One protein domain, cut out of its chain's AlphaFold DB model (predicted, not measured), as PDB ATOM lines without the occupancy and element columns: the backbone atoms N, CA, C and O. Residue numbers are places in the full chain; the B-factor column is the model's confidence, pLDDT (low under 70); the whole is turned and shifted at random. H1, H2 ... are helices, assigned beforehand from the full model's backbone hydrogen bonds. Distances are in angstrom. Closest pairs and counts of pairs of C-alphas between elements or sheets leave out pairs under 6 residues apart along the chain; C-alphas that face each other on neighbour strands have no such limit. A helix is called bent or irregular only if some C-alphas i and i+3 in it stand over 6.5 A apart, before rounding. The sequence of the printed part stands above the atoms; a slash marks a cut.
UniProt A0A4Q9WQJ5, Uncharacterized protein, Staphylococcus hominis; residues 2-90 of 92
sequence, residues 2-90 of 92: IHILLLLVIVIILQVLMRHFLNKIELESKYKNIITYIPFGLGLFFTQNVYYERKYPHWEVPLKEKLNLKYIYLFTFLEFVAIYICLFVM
ATOM      1  N   ILE A   2     -52.367 -65.968 -15.222       91.19
ATOM      2  CA  ILE A   2     -50.908 -65.757 -15.116       91.19
ATOM      3  C   ILE A   2     -50.522 -64.263 -15.101       91.19
ATOM      4  O   ILE A   2     -49.745 -63.854 -14.247       91.19
ATOM      5  N   HIS A   3     -51.125 -63.425 -15.953       92.62
ATOM      6  CA  HIS A   3     -50.825 -61.981 -15.983       92.62
ATOM      7  C   HIS A   3     -51.211 -61.235 -14.696       92.62
ATOM      8  O   HIS A   3     -50.524 -60.300 -14.301       92.62
ATOM      9  N   ILE A   4     -52.284 -61.661 -14.019       94.19
ATOM     10  CA  ILE A   4     -52.709 -61.069 -12.740       94.19
ATOM     11  C   ILE A   4     -51.721 -61.460 -11.638       94.19
ATOM     12  O   ILE A   4     -51.324 -60.614 -10.845       94.19
ATOM     13  N   LEU A   5     -51.279 -62.723 -11.615       95.81
ATOM     14  CA  LEU A   5     -50.251 -63.175 -10.676       95.81
ATOM     15  C   LEU A   5     -48.927 -62.425 -10.893       95.81
ATOM     16  O   LEU A   5     -48.325 -61.961  -9.929       95.81
ATOM     17  N   LEU A   6     -48.512 -62.250 -12.151       96.50
ATOM     18  CA  LEU A   6     -47.328 -61.468 -12.509       96.50
ATOM     19  C   LEU A   6     -47.445 -60.014 -12.028       96.50
ATOM     20  O   LEU A   6     -46.514 -59.502 -11.407       96.50
ATOM     21  N   LEU A   7     -48.595 -59.372 -12.256       97.12
ATOM     22  CA  LEU A   7     -48.860 -58.013 -11.786       97.12
ATOM     23  C   LEU A   7     -48.733 -57.908 -10.261       97.12
ATOM     24  O   LEU A   7     -48.073 -56.996  -9.772       97.12
ATOM     25  N   LEU A   8     -49.310 -58.852  -9.509       97.19
ATOM     26  CA  LEU A   8     -49.210 -58.871  -8.047       97.19
ATOM     27  C   LEU A   8     -47.756 -58.975  -7.574       97.19
ATOM     28  O   LEU A   8     -47.355 -58.231  -6.682       97.19
ATOM     29  N   VAL A   9     -46.951 -59.845  -8.192       97.88
ATOM     30  CA  VAL A   9     -45.523 -59.984  -7.860       97.88
ATOM     31  C   VAL A   9     -44.766 -58.682  -8.129       97.88
ATOM     32  O   VAL A   9     -44.009 -58.232  -7.270       97.88
ATOM     33  N   ILE A  10     -44.998 -58.041  -9.280       97.88
ATOM     34  CA  ILE A  10     -44.358 -56.764  -9.629       97.88
ATOM     35  C   ILE A  10     -44.739 -55.673  -8.622       97.88
ATOM     36  O   ILE A  10     -43.856 -54.984  -8.114       97.88
ATOM     37  N   VAL A  11     -46.027 -55.547  -8.288       97.75
ATOM     38  CA  VAL A  11     -46.512 -54.562  -7.307       97.75
ATOM     39  C   VAL A  11     -45.882 -54.801  -5.935       97.75
ATOM     40  O   VAL A  11     -45.401 -53.855  -5.324       97.75
ATOM     41  N   ILE A  12     -45.793 -56.051  -5.464       97.81
ATOM     42  CA  ILE A  12     -45.138 -56.371  -4.184       97.81
ATOM     43  C   ILE A  12     -43.669 -55.930  -4.193       97.81
ATOM     44  O   ILE A  12     -43.215 -55.292  -3.242       97.81
ATOM     45  N   ILE A  13     -42.927 -56.223  -5.265       98.19
ATOM     46  CA  ILE A  13     -41.520 -55.818  -5.394       98.19
ATOM     47  C   ILE A  13     -41.399 -54.288  -5.373       98.19
ATOM     48  O   ILE A  13     -40.585 -53.747  -4.622       98.19
ATOM     49  N   LEU A  14     -42.227 -53.581  -6.148       97.94
ATOM     50  CA  LEU A  14     -42.223 -52.117  -6.200       97.94
ATOM     51  C   LEU A  14     -42.591 -51.492  -4.846       97.94
ATOM     52  O   LEU A  14     -41.927 -50.547  -4.421       97.94
ATOM     53  N   GLN A  15     -43.554 -52.059  -4.113       97.44
ATOM     54  CA  GLN A  15     -43.918 -51.609  -2.766       97.44
ATOM     55  C   GLN A  15     -42.787 -51.804  -1.750       97.44
ATOM     56  O   GLN A  15     -42.518 -50.917  -0.933       97.44
ATOM     57  N   VAL A  16     -42.056 -52.920  -1.820       97.56
ATOM     58  CA  VAL A  16     -40.869 -53.151  -0.979       97.56
ATOM     59  C   VAL A  16     -39.770 -52.130  -1.290       97.56
ATOM     60  O   VAL A  16     -39.181 -51.554  -0.368       97.56
ATOM     61  N   LEU A  17     -39.523 -51.845  -2.572       97.19
ATOM     62  CA  LEU A  17     -38.568 -50.812  -2.983       97.19
ATOM     63  C   LEU A  17     -39.006 -49.427  -2.493       97.19
ATOM     64  O   LEU A  17     -38.205 -48.714  -1.889       97.19
ATOM     65  N   MET A  18     -40.280 -49.063  -2.649       97.00
ATOM     66  CA  MET A  18     -40.830 -47.816  -2.108       97.00
ATOM     67  C   MET A  18     -40.640 -47.718  -0.592       97.00
ATOM     68  O   MET A  18     -40.211 -46.670  -0.097       97.00
ATOM     69  N   ARG A  19     -40.868 -48.806   0.155       96.44
ATOM     70  CA  ARG A  19     -40.654 -48.847   1.609       96.44
ATOM     71  C   ARG A  19     -39.207 -48.545   1.995       96.44
ATOM     72  O   ARG A  19     -38.982 -47.843   2.983       96.44
ATOM     73  N   HIS A  20     -38.228 -48.992   1.208       96.19
ATOM     74  CA  HIS A  20     -36.819 -48.656   1.434       96.19
ATOM     75  C   HIS A  20     -36.565 -47.139   1.383       96.19
ATOM     76  O   HIS A  20     -35.885 -46.603   2.259       96.19
ATOM     77  N   PHE A  21     -37.129 -46.427   0.402       95.88
ATOM     78  CA  PHE A  21     -36.986 -44.967   0.303       95.88
ATOM     79  C   PHE A  21     -37.830 -44.224   1.342       95.88
ATOM     80  O   PHE A  21     -37.350 -43.254   1.925       95.88
ATOM     81  N   LEU A  22     -39.037 -44.710   1.649       95.50
ATOM     82  CA  LEU A  22     -39.887 -44.159   2.712       95.50
ATOM     83  C   LEU A  22     -39.190 -44.168   4.068       95.50
ATOM     84  O   LEU A  22     -39.304 -43.207   4.826       95.50
ATOM     85  N   ASN A  23     -38.436 -45.220   4.383       94.94
ATOM     86  CA  ASN A  23     -37.702 -45.299   5.645       94.94
ATOM     87  C   ASN A  23     -36.625 -44.205   5.783       94.94
ATOM     88  O   ASN A  23     -36.261 -43.877   6.908       94.94
ATOM     89  N   LYS A  24     -36.171 -43.599   4.676       94.25
ATOM     90  CA  LYS A  24     -35.208 -42.481   4.659       94.25
ATOM     91  C   LYS A  24     -35.859 -41.100   4.824       94.25
ATOM     92  O   LYS A  24     -35.135 -40.106   4.871       94.25
ATOM     93  N   ILE A  25     -37.191 -41.031   4.869       93.94
ATOM     94  CA  ILE A  25     -37.972 -39.799   5.037       93.94
ATOM     95  C   ILE A  25     -38.435 -39.680   6.494       93.94
ATOM     96  O   ILE A  25     -38.880 -40.664   7.100       93.94
ATOM     97  N   GLU A  26     -38.384 -38.468   7.050       91.88
ATOM     98  CA  GLU A  26     -38.915 -38.130   8.377       91.88
ATOM     99  C   GLU A  26     -40.445 -37.980   8.342       91.88
ATOM    100  O   GLU A  26     -41.022 -36.903   8.477       91.88
ATOM    101  N   LEU A  27     -41.112 -39.113   8.130       93.31
ATOM    102  CA  LEU A  27     -42.563 -39.241   8.075       93.31
ATOM    103  C   LEU A  27     -43.048 -40.174   9.195       93.31
ATOM    104  O   LEU A  27     -42.407 -41.189   9.487       93.31
ATOM    105  N   GLU A  28     -44.192 -39.860   9.805       93.12
ATOM    106  CA  GLU A  28     -44.782 -40.727  10.831       93.12
ATOM    107  C   GLU A  28     -45.076 -42.129  10.275       93.12
ATOM    108  O   GLU A  28     -45.496 -42.298   9.124       93.12
ATOM    109  N   SER A  29     -44.910 -43.147  11.124       94.19
ATOM    110  CA  SER A  29     -45.071 -44.558  10.743       94.19
ATOM    111  C   SER A  29     -46.439 -44.858  10.115       94.19
ATOM    112  O   SER A  29     -46.524 -45.612   9.146       94.19
ATOM    113  N   LYS A  30     -47.508 -44.199  10.591       95.94
ATOM    114  CA  LYS A  30     -48.868 -44.373  10.054       95.94
ATOM    115  C   LYS A  30     -48.950 -44.037   8.560       95.94
ATOM    116  O   LYS A  30     -49.480 -44.829   7.788       95.94
ATOM    117  N   TYR A  31     -48.353 -42.924   8.132       96.06
ATOM    118  CA  TYR A  31     -48.355 -42.515   6.727       96.06
ATOM    119  C   TYR A  31     -47.423 -43.396   5.887       96.06
ATOM    120  O   TYR A  31     -47.779 -43.773   4.776       96.06
ATOM    121  N   LYS A  32     -46.271 -43.815   6.432       96.31
ATOM    122  CA  LYS A  32     -45.393 -44.795   5.762       96.31
ATOM    123  C   LYS A  32     -46.135 -46.101   5.469       96.31
ATOM    124  O   LYS A  32     -46.016 -46.641   4.371       96.31
ATOM    125  N   ASN A  33     -46.921 -46.588   6.426       96.25
ATOM    126  CA  ASN A  33     -47.731 -47.792   6.259       96.25
ATOM    127  C   ASN A  33     -48.854 -47.591   5.234       96.25
ATOM    128  O   ASN A  33     -49.024 -48.457   4.383       96.25
ATOM    129  N   ILE A  34     -49.549 -46.447   5.245       97.12
ATOM    130  CA  ILE A  34     -50.558 -46.116   4.223       97.12
ATOM    131  C   ILE A  34     -49.953 -46.186   2.815       97.12
ATOM    132  O   ILE A  34     -50.528 -46.824   1.941       97.12
ATOM    133  N   ILE A  35     -48.772 -45.598   2.599       96.88
ATOM    134  CA  ILE A  35     -48.111 -45.630   1.284       96.88
ATOM    135  C   ILE A  35     -47.686 -47.055   0.895       96.88
ATOM    136  O   ILE A  35     -47.762 -47.401  -0.274       96.88
ATOM    137  N   THR A  36     -47.263 -47.877   1.863       96.31
ATOM    138  CA  THR A  36     -46.766 -49.245   1.605       96.31
ATOM    139  C   THR A  36     -47.891 -50.240   1.303       96.31
ATOM    140  O   THR A  36     -47.718 -51.159   0.508       96.31
ATOM    141  N   TYR A  37     -49.027 -50.116   1.992       95.88
ATOM    142  CA  TYR A  37     -50.112 -51.100   1.914       95.88
ATOM    143  C   TYR A  37     -51.216 -50.715   0.929       95.88
ATOM    144  O   TYR A  37     -52.033 -51.566   0.587       95.88
ATOM    145  N   ILE A  38     -51.249 -49.461   0.469       96.19
ATOM    146  CA  ILE A  38     -52.223 -48.981  -0.512       96.19
ATOM    147  C   ILE A  38     -51.478 -48.642  -1.816       96.19
ATOM    148  O   ILE A  38     -50.969 -47.522  -1.953       96.19
ATOM    149  N   PRO A  39     -51.387 -49.602  -2.758       95.25
ATOM    150  CA  PRO A  39     -50.555 -49.481  -3.949       95.25
ATOM    151  C   PRO A  39     -51.146 -48.545  -5.006       95.25
ATOM    152  O   PRO A  39     -52.165 -47.882  -4.786       95.25
ATOM    153  N   PHE A  40     -50.489 -48.487  -6.167       95.50
ATOM    154  CA  PHE A  40     -50.893 -47.685  -7.325       95.50
ATOM    155  C   PHE A  40     -50.920 -46.188  -7.011       95.50
ATOM    156  O   PHE A  40     -51.750 -45.433  -7.509       95.50
ATOM    157  N   GLY A  41     -50.035 -45.761  -6.109       94.00
ATOM    158  CA  GLY A  41     -49.930 -44.370  -5.683       94.00
ATOM    159  C   GLY A  41     -51.094 -43.846  -4.842       94.00
ATOM    160  O   GLY A  41     -51.039 -42.691  -4.436       94.00
ATOM    161  N   LEU A  42     -52.121 -44.640  -4.525       96.44
ATOM    162  CA  LEU A  42     -53.282 -44.159  -3.765       96.44
ATOM    163  C   LEU A  42     -52.901 -43.742  -2.336       96.44
ATOM    164  O   LEU A  42     -53.283 -42.664  -1.877       96.44
ATOM    165  N   GLY A  43     -52.092 -44.550  -1.643       96.81
ATOM    166  CA  GLY A  43     -51.586 -44.192  -0.316       96.81
ATOM    167  C   GLY A  43     -50.653 -42.976  -0.344       96.81
ATOM    168  O   GLY A  43     -50.660 -42.155   0.581       96.81
ATOM    169  N   LEU A  44     -49.883 -42.828  -1.428       96.81
ATOM    170  CA  LEU A  44     -49.029 -41.663  -1.671       96.81
ATOM    171  C   LEU A  44     -49.871 -40.402  -1.859       96.81
ATOM    172  O   LEU A  44     -49.666 -39.438  -1.127       96.81
ATOM    173  N   PHE A  45     -50.864 -40.449  -2.744       96.56
ATOM    174  CA  PHE A  45     -51.791 -39.353  -3.006       96.56
ATOM    175  C   PHE A  45     -52.512 -38.900  -1.731       96.56
ATOM    176  O   PHE A  45     -52.530 -37.710  -1.415       96.56
ATOM    177  N   PHE A  46     -53.034 -39.840  -0.936       96.88
ATOM    178  CA  PHE A  46     -53.642 -39.516   0.356       96.88
ATOM    179  C   PHE A  46     -52.659 -38.787   1.283       96.88
ATOM    180  O   PHE A  46     -52.981 -37.751   1.866       96.88
ATOM    181  N   THR A  47     -51.435 -39.306   1.398       96.00
ATOM    182  CA  THR A  47     -50.409 -38.723   2.272       96.00
ATOM    183  C   THR A  47     -49.969 -37.339   1.791       96.00
ATOM    184  O   THR A  47     -49.707 -36.467   2.619       96.00
ATOM    185  N   GLN A  48     -49.921 -37.095   0.479       94.25
ATOM    186  CA  GLN A  48     -49.631 -35.767  -0.070       94.25
ATOM    187  C   GLN A  48     -50.637 -34.724   0.426       94.25
ATOM    188  O   GLN A  48     -50.231 -33.750   1.056       94.25
ATOM    189  N   ASN A  49     -51.932 -34.985   0.237       94.25
ATOM    190  CA  ASN A  49     -53.012 -34.059   0.591       94.25
ATOM    191  C   ASN A  49     -53.151 -33.856   2.114       94.25
ATOM    192  O   ASN A  49     -53.424 -32.759   2.599       94.25
ATOM    193  N   VAL A  50     -52.992 -34.927   2.899       94.75
ATOM    194  CA  VAL A  50     -53.274 -34.886   4.346       94.75
ATOM    195  C   VAL A  50     -52.054 -34.504   5.183       94.75
ATOM    196  O   VAL A  50     -52.226 -33.938   6.262       94.75
ATOM    197  N   TYR A  51     -50.837 -34.796   4.721       94.31
ATOM    198  CA  TYR A  51     -49.606 -34.523   5.469       94.31
ATOM    199  C   TYR A  51     -48.736 -33.466   4.793       94.31
ATOM    200  O   TYR A  51     -48.486 -32.417   5.385       94.31
ATOM    201  N   TYR A  52     -48.266 -33.729   3.570       93.50
ATOM    202  CA  TYR A  52     -47.224 -32.894   2.969       93.50
ATOM    203  C   TYR A  52     -47.713 -31.487   2.647       93.50
ATOM    204  O   TYR A  52     -47.027 -30.538   3.002       93.50
ATOM    205  N   GLU A  53     -48.893 -31.330   2.049       92.88
ATOM    206  CA  GLU A  53     -49.424 -30.001   1.711       92.88
ATOM    207  C   GLU A  53     -49.709 -29.143   2.947       92.88
ATOM    208  O   GLU A  53     -49.557 -27.925   2.908       92.88
ATOM    209  N   ARG A  54     -50.069 -29.774   4.071       92.00
ATOM    210  CA  ARG A  54     -50.320 -29.072   5.336       92.00
ATOM    211  C   ARG A  54     -49.032 -28.690   6.058       92.00
ATOM    212  O   ARG A  54     -48.967 -27.624   6.659       92.00
ATOM    213  N   LYS A  55     -48.028 -29.575   6.043       93.31
ATOM    214  CA  LYS A  55     -46.751 -29.376   6.746       93.31
ATOM    215  C   LYS A  55     -45.766 -28.520   5.948       93.31
ATOM    216  O   LYS A  55     -45.003 -27.773   6.547       93.31
ATOM    217  N   TYR A  56     -45.788 -28.631   4.622       93.31
ATOM    218  CA  TYR A  56     -44.899 -27.928   3.700       93.31
ATOM    219  C   TYR A  56     -45.727 -27.164   2.651       93.31
ATOM    220  O   TYR A  56     -45.868 -27.631   1.512       93.31
ATOM    221  N   PRO A  57     -46.284 -25.992   3.017       90.69
ATOM    222  CA  PRO A  57     -46.952 -25.102   2.070       90.69
ATOM    223  C   PRO A  57     -46.071 -24.832   0.845       90.69
ATOM    224  O   PRO A  57     -44.845 -24.821   0.941       90.69
ATOM    225  N   HIS A  58     -46.687 -24.676  -0.330       89.06
ATOM    226  CA  HIS A  58     -45.980 -24.468  -1.608       89.06
ATOM    227  C   HIS A  58     -44.932 -25.541  -1.962       89.06
ATOM    228  O   HIS A  58     -44.069 -25.326  -2.813       89.06
ATOM    229  N   TRP A  59     -45.028 -26.730  -1.355       89.81
ATOM    230  CA  TRP A  59     -44.126 -27.853  -1.603       89.81
ATOM    231  C   TRP A  59     -42.653 -27.563  -1.252       89.81
ATOM    232  O   TRP A  59     -41.709 -28.094  -1.866       89.81
ATOM    233  N   GLU A  60     -42.447 -26.760  -0.208       93.69
ATOM    234  CA  GLU A  60     -41.144 -26.428   0.390       93.69
ATOM    235  C   GLU A  60     -40.555 -27.591   1.220       93.69
ATOM    236  O   GLU A  60     -39.983 -27.426   2.293       93.69
ATOM    237  N   VAL A  61     -40.694 -28.813   0.706       93.12
ATOM    238  CA  VAL A  61     -40.146 -30.037   1.298       93.12
ATOM    239  C   VAL A  61     -38.609 -30.012   1.216       93.12
ATOM    240  O   VAL A  61     -38.078 -29.711   0.133       93.12
ATOM    241  N   PRO A  62     -37.880 -30.394   2.288       94.25
ATOM    242  CA  PRO A  62     -36.420 -30.466   2.285       94.25
ATOM    243  C   PRO A  62     -35.867 -31.278   1.108       94.25
ATOM    244  O   PRO A  62     -36.414 -32.318   0.737       94.25
ATOM    245  N   LEU A  63     -34.737 -30.843   0.537       93.00
ATOM    246  CA  LEU A  63     -34.177 -31.433  -0.689       93.00
ATOM    247  C   LEU A  63     -33.978 -32.956  -0.592       93.00
ATOM    248  O   LEU A  63     -34.323 -33.689  -1.518       93.00
ATOM    249  N   LYS A  64     -33.467 -33.443   0.545       91.81
ATOM    250  CA  LYS A  64     -33.261 -34.878   0.794       91.81
ATOM    251  C   LYS A  64     -34.574 -35.665   0.730       91.81
ATOM    252  O   LYS A  64     -34.628 -36.720   0.102       91.81
ATOM    253  N   GLU A  65     -35.636 -35.154   1.350       92.88
ATOM    254  CA  GLU A  65     -36.968 -35.771   1.306       92.88
ATOM    255  C   GLU A  65     -37.554 -35.711  -0.105       92.88
ATOM    256  O   GLU A  65     -38.050 -36.718  -0.605       92.88
ATOM    257  N   LYS A  66     -37.407 -34.573  -0.792       94.00
ATOM    258  CA  LYS A  66     -37.862 -34.373  -2.173       94.00
ATOM    259  C   LYS A  66     -37.229 -35.376  -3.144       94.00
ATOM    260  O   LYS A  66     -37.923 -35.912  -4.006       94.00
ATOM    261  N   LEU A  67     -35.942 -35.692  -2.978       95.25
ATOM    262  CA  LEU A  67     -35.258 -36.722  -3.771       95.25
ATOM    263  C   LEU A  67     -35.801 -38.129  -3.494       95.25
ATOM    264  O   LEU A  67     -36.077 -38.868  -4.436       95.25
ATOM    265  N   ASN A  68     -36.004 -38.495  -2.227       96.00
ATOM    266  CA  ASN A  68     -36.596 -39.793  -1.880       96.00
ATOM    267  C   ASN A  68     -38.036 -39.918  -2.404       96.00
ATOM    268  O   ASN A  68     -38.400 -40.955  -2.957       96.00
ATOM    269  N   LEU A  69     -38.830 -38.847  -2.305       95.31
ATOM    270  CA  LEU A  69     -40.174 -38.772  -2.879       95.31
ATOM    271  C   LEU A  69     -40.155 -38.930  -4.401       95.31
ATOM    272  O   LEU A  69     -40.989 -39.650  -4.938       95.31
ATOM    273  N   LYS A  70     -39.180 -38.339  -5.104       96.06
ATOM    274  CA  LYS A  70     -39.023 -38.511  -6.558       96.06
ATOM    275  C   LYS A  70     -38.881 -39.984  -6.951       96.06
ATOM    276  O   LYS A  70     -39.529 -40.415  -7.901       96.06
ATOM    277  N   TYR A  71     -38.075 -40.758  -6.221       96.56
ATOM    278  CA  TYR A  71     -37.960 -42.200  -6.468       96.56
ATOM    279  C   TYR A  71     -39.273 -42.932  -6.195       96.56
ATOM    280  O   TYR A  71     -39.663 -43.790  -6.979       96.56
ATOM    281  N   ILE A  72     -39.990 -42.557  -5.134       97.31
ATOM    282  CA  ILE A  72     -41.308 -43.124  -4.827       97.31
ATOM    283  C   ILE A  72     -42.302 -42.869  -5.974       97.31
ATOM    284  O   ILE A  72     -42.926 -43.819  -6.437       97.31
ATOM    285  N   TYR A  73     -42.388 -41.642  -6.504       96.44
ATOM    286  CA  TYR A  73     -43.236 -41.345  -7.669       96.44
ATOM    287  C   TYR A  73     -42.830 -42.146  -8.909       96.44
ATOM    288  O   TYR A  73     -43.697 -42.590  -9.659       96.44
ATOM    289  N   LEU A  74     -41.527 -42.360  -9.123       98.00
ATOM    290  CA  LEU A  74     -41.045 -43.182 -10.232       98.00
ATOM    291  C   LEU A  74     -41.501 -44.640 -10.092       98.00
ATOM    292  O   LEU A  74     -41.958 -45.224 -11.071       98.00
ATOM    293  N   PHE A  75     -41.432 -45.226  -8.895       97.81
ATOM    294  CA  PHE A  75     -41.940 -46.583  -8.671       97.81
ATOM    295  C   PHE A  75     -43.453 -46.663  -8.847       97.81
ATOM    296  O   PHE A  75     -43.925 -47.579  -9.509       97.81
ATOM    297  N   THR A  76     -44.206 -45.679  -8.356       97.62
ATOM    298  CA  THR A  76     -45.650 -45.577  -8.611       97.62
ATOM    299  C   THR A  76     -45.963 -45.509 -10.109       97.62
ATOM    300  O   THR A  76     -46.865 -46.192 -10.583       97.62
ATOM    301  N   PHE A  77     -45.198 -44.739 -10.888       97.81
ATOM    302  CA  PHE A  77     -45.338 -44.730 -12.344       97.81
ATOM    303  C   PHE A  77     -45.104 -46.125 -12.948       97.81
ATOM    304  O   PHE A  77     -45.886 -46.567 -13.789       97.81
ATOM    305  N   LEU A  78     -44.084 -46.853 -12.484       98.25
ATOM    306  CA  LEU A  78     -43.832 -48.227 -12.925       98.25
ATOM    307  C   LEU A  78     -44.971 -49.190 -12.556       98.25
ATOM    308  O   LEU A  78     -45.247 -50.101 -13.334       98.25
ATOM    309  N   GLU A  79     -45.673 -48.983 -11.437       97.81
ATOM    310  CA  GLU A  79     -46.879 -49.760 -11.110       97.81
ATOM    311  C   GLU A  79     -47.976 -49.559 -12.168       97.81
ATOM    312  O   GLU A  79     -48.590 -50.531 -12.611       97.81
ATOM    313  N   PHE A  80     -48.193 -48.324 -12.637       97.25
ATOM    314  CA  PHE A  80     -49.155 -48.042 -13.710       97.25
ATOM    315  C   PHE A  80     -48.731 -48.636 -15.055       97.25
ATOM    316  O   PHE A  80     -49.565 -49.192 -15.773       97.25
ATOM    317  N   VAL A  81     -47.437 -48.580 -15.384       97.94
ATOM    318  CA  VAL A  81     -46.894 -49.251 -16.576       97.94
ATOM    319  C   VAL A  81     -47.124 -50.762 -16.490       97.94
ATOM    320  O   VAL A  81     -47.565 -51.369 -17.465       97.94
ATOM    321  N   ALA A  82     -46.898 -51.371 -15.322       97.06
ATOM    322  CA  ALA A  82     -47.142 -52.793 -15.104       97.06
ATOM    323  C   ALA A  82     -48.626 -53.154 -15.263       97.06
ATOM    324  O   ALA A  82     -48.934 -54.146 -15.923       97.06
ATOM    325  N   ILE A  83     -49.551 -52.336 -14.739       96.62
ATOM    326  CA  ILE A  83     -50.994 -52.508 -14.977       96.62
ATOM    327  C   ILE A  83     -51.283 -52.523 -16.478       96.62
ATOM    328  O   ILE A  83     -51.943 -53.443 -16.965       96.62
ATOM    329  N   TYR A  84     -50.790 -51.521 -17.211       96.31
ATOM    330  CA  TYR A  84     -51.045 -51.398 -18.642       96.31
ATOM    331  C   TYR A  84     -50.545 -52.628 -19.410       96.31
ATOM    332  O   TYR A  84     -51.299 -53.261 -20.152       96.31
ATOM    333  N   ILE A  85     -49.292 -53.025 -19.175       96.62
ATOM    334  CA  ILE A  85     -48.682 -54.168 -19.858       96.62
ATOM    335  C   ILE A  85     -49.417 -55.467 -19.506       96.62
ATOM    336  O   ILE A  85     -49.846 -56.192 -20.403       96.62
ATOM    337  N   CYS A  86     -49.599 -55.761 -18.218       96.06
ATOM    338  CA  CYS A  86     -50.154 -57.041 -17.783       96.06
ATOM    339  C   CYS A  86     -51.648 -57.190 -18.103       96.06
ATOM    340  O   CYS A  86     -52.086 -58.304 -18.386       96.06
ATOM    341  N   LEU A  87     -52.440 -56.112 -18.047       93.75
ATOM    342  CA  LEU A  87     -53.893 -56.201 -18.248       93.75
ATOM    343  C   LEU A  87     -54.348 -55.903 -19.679       93.75
ATOM    344  O   LEU A  87     -55.397 -56.414 -20.074       93.75
ATOM    345  N   PHE A  88     -53.602 -55.098 -20.441       93.81
ATOM    346  CA  PHE A  88     -54.048 -54.616 -21.754       93.81
ATOM    347  C   PHE A  88     -53.144 -55.046 -22.909       93.81
ATOM    348  O   PHE A  88     -53.661 -55.304 -23.989       93.81
ATOM    349  N   VAL A  89     -51.828 -55.167 -22.702       94.88
ATOM    350  CA  VAL A  89     -50.904 -55.589 -23.774       94.88
ATOM    351  C   VAL A  89     -50.816 -57.109 -23.863       94.88
ATOM    352  O   VAL A  89     -51.055 -57.667 -24.922       94.88
ATOM    353  N   MET A  90     -50.521 -57.786 -22.751       90.19
ATOM    354  CA  MET A  90     -50.342 -59.249 -22.715       90.19
ATOM    355  C   MET A  90     -51.653 -60.045 -22.756       90.19
ATOM    356  O   MET A  90     -51.626 -61.271 -22.773       90.19
TER     357      MET A  90
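This is residues 2 to 90 of the 92 residues of an uncharacterized protein of Staphylococcus hominis (UniProt A0A4Q9WQJ5). Two long helices, H1 and H4, stand side by side and run opposite ways, while the shorter helices H2 and H3 form a hairpin beside the half of the pair away from residues 2 and 90, where the printed part begins and ends. H1 meets H2 there, and H3 lies near H4 without touching it. The printed part has 89 residues with four named helices, in the order H1 H2 H3 H4, and no named strand; the class is all helix. It is compact, with a radius of gyration of the C-alphas of 13.8 A, and elongated, spanning 43 by 22 by 20 A.

H1, residues 2 to 22, begins at C-alpha 2 (-50.908, -65.757, -15.116) and is 30.1 A long. H2, residues 29 to 37, measures 12.1 A. H3, residues 42 to 55, measures 19.3 A and is irregular, but only just: C-alphas 50 and 53 are 6.8 A apart. H4, residues 63 to 89, measures 37.4 A and ends at C-alpha 89 (-50.904, -55.589, -23.774).

H1 touches H4 at a shallow tilt of 1 degree, opposite ways; the closest C-alphas, of His 3 and Cys 86, are 5.3 A apart. With residues 15 to 22 alone, H1 touches H2, closest at the C-alphas of Gln 15 and Thr 36, 5.7 A; this helical hairpin has a shallow tilt of 22 degrees. H2 and H3 form another helical hairpin, at 27 degrees, in which H3 touches with residues 42 to 47 alone; the closest C-alphas, of Ile 35 and Gly 43, are 4.1 A apart. H3 and H4 are near each other, their closest C-alphas 8.3 A apart. H1 and H3 are apart, as are H2 and H4. Every O i to N i+4 pair is within hydrogen-bond range in H1, H2 and H4, and 8 of 10 are in H3.

The C-alphas of Ile 2 and Pro 57, the two farthest apart, are 44.3 A apart. The link H2 to H3 is tight; those from H1 to H2 and from H3 to H4 are short. The printed part has no cut, and no printed residue is under 70 in pLDDT.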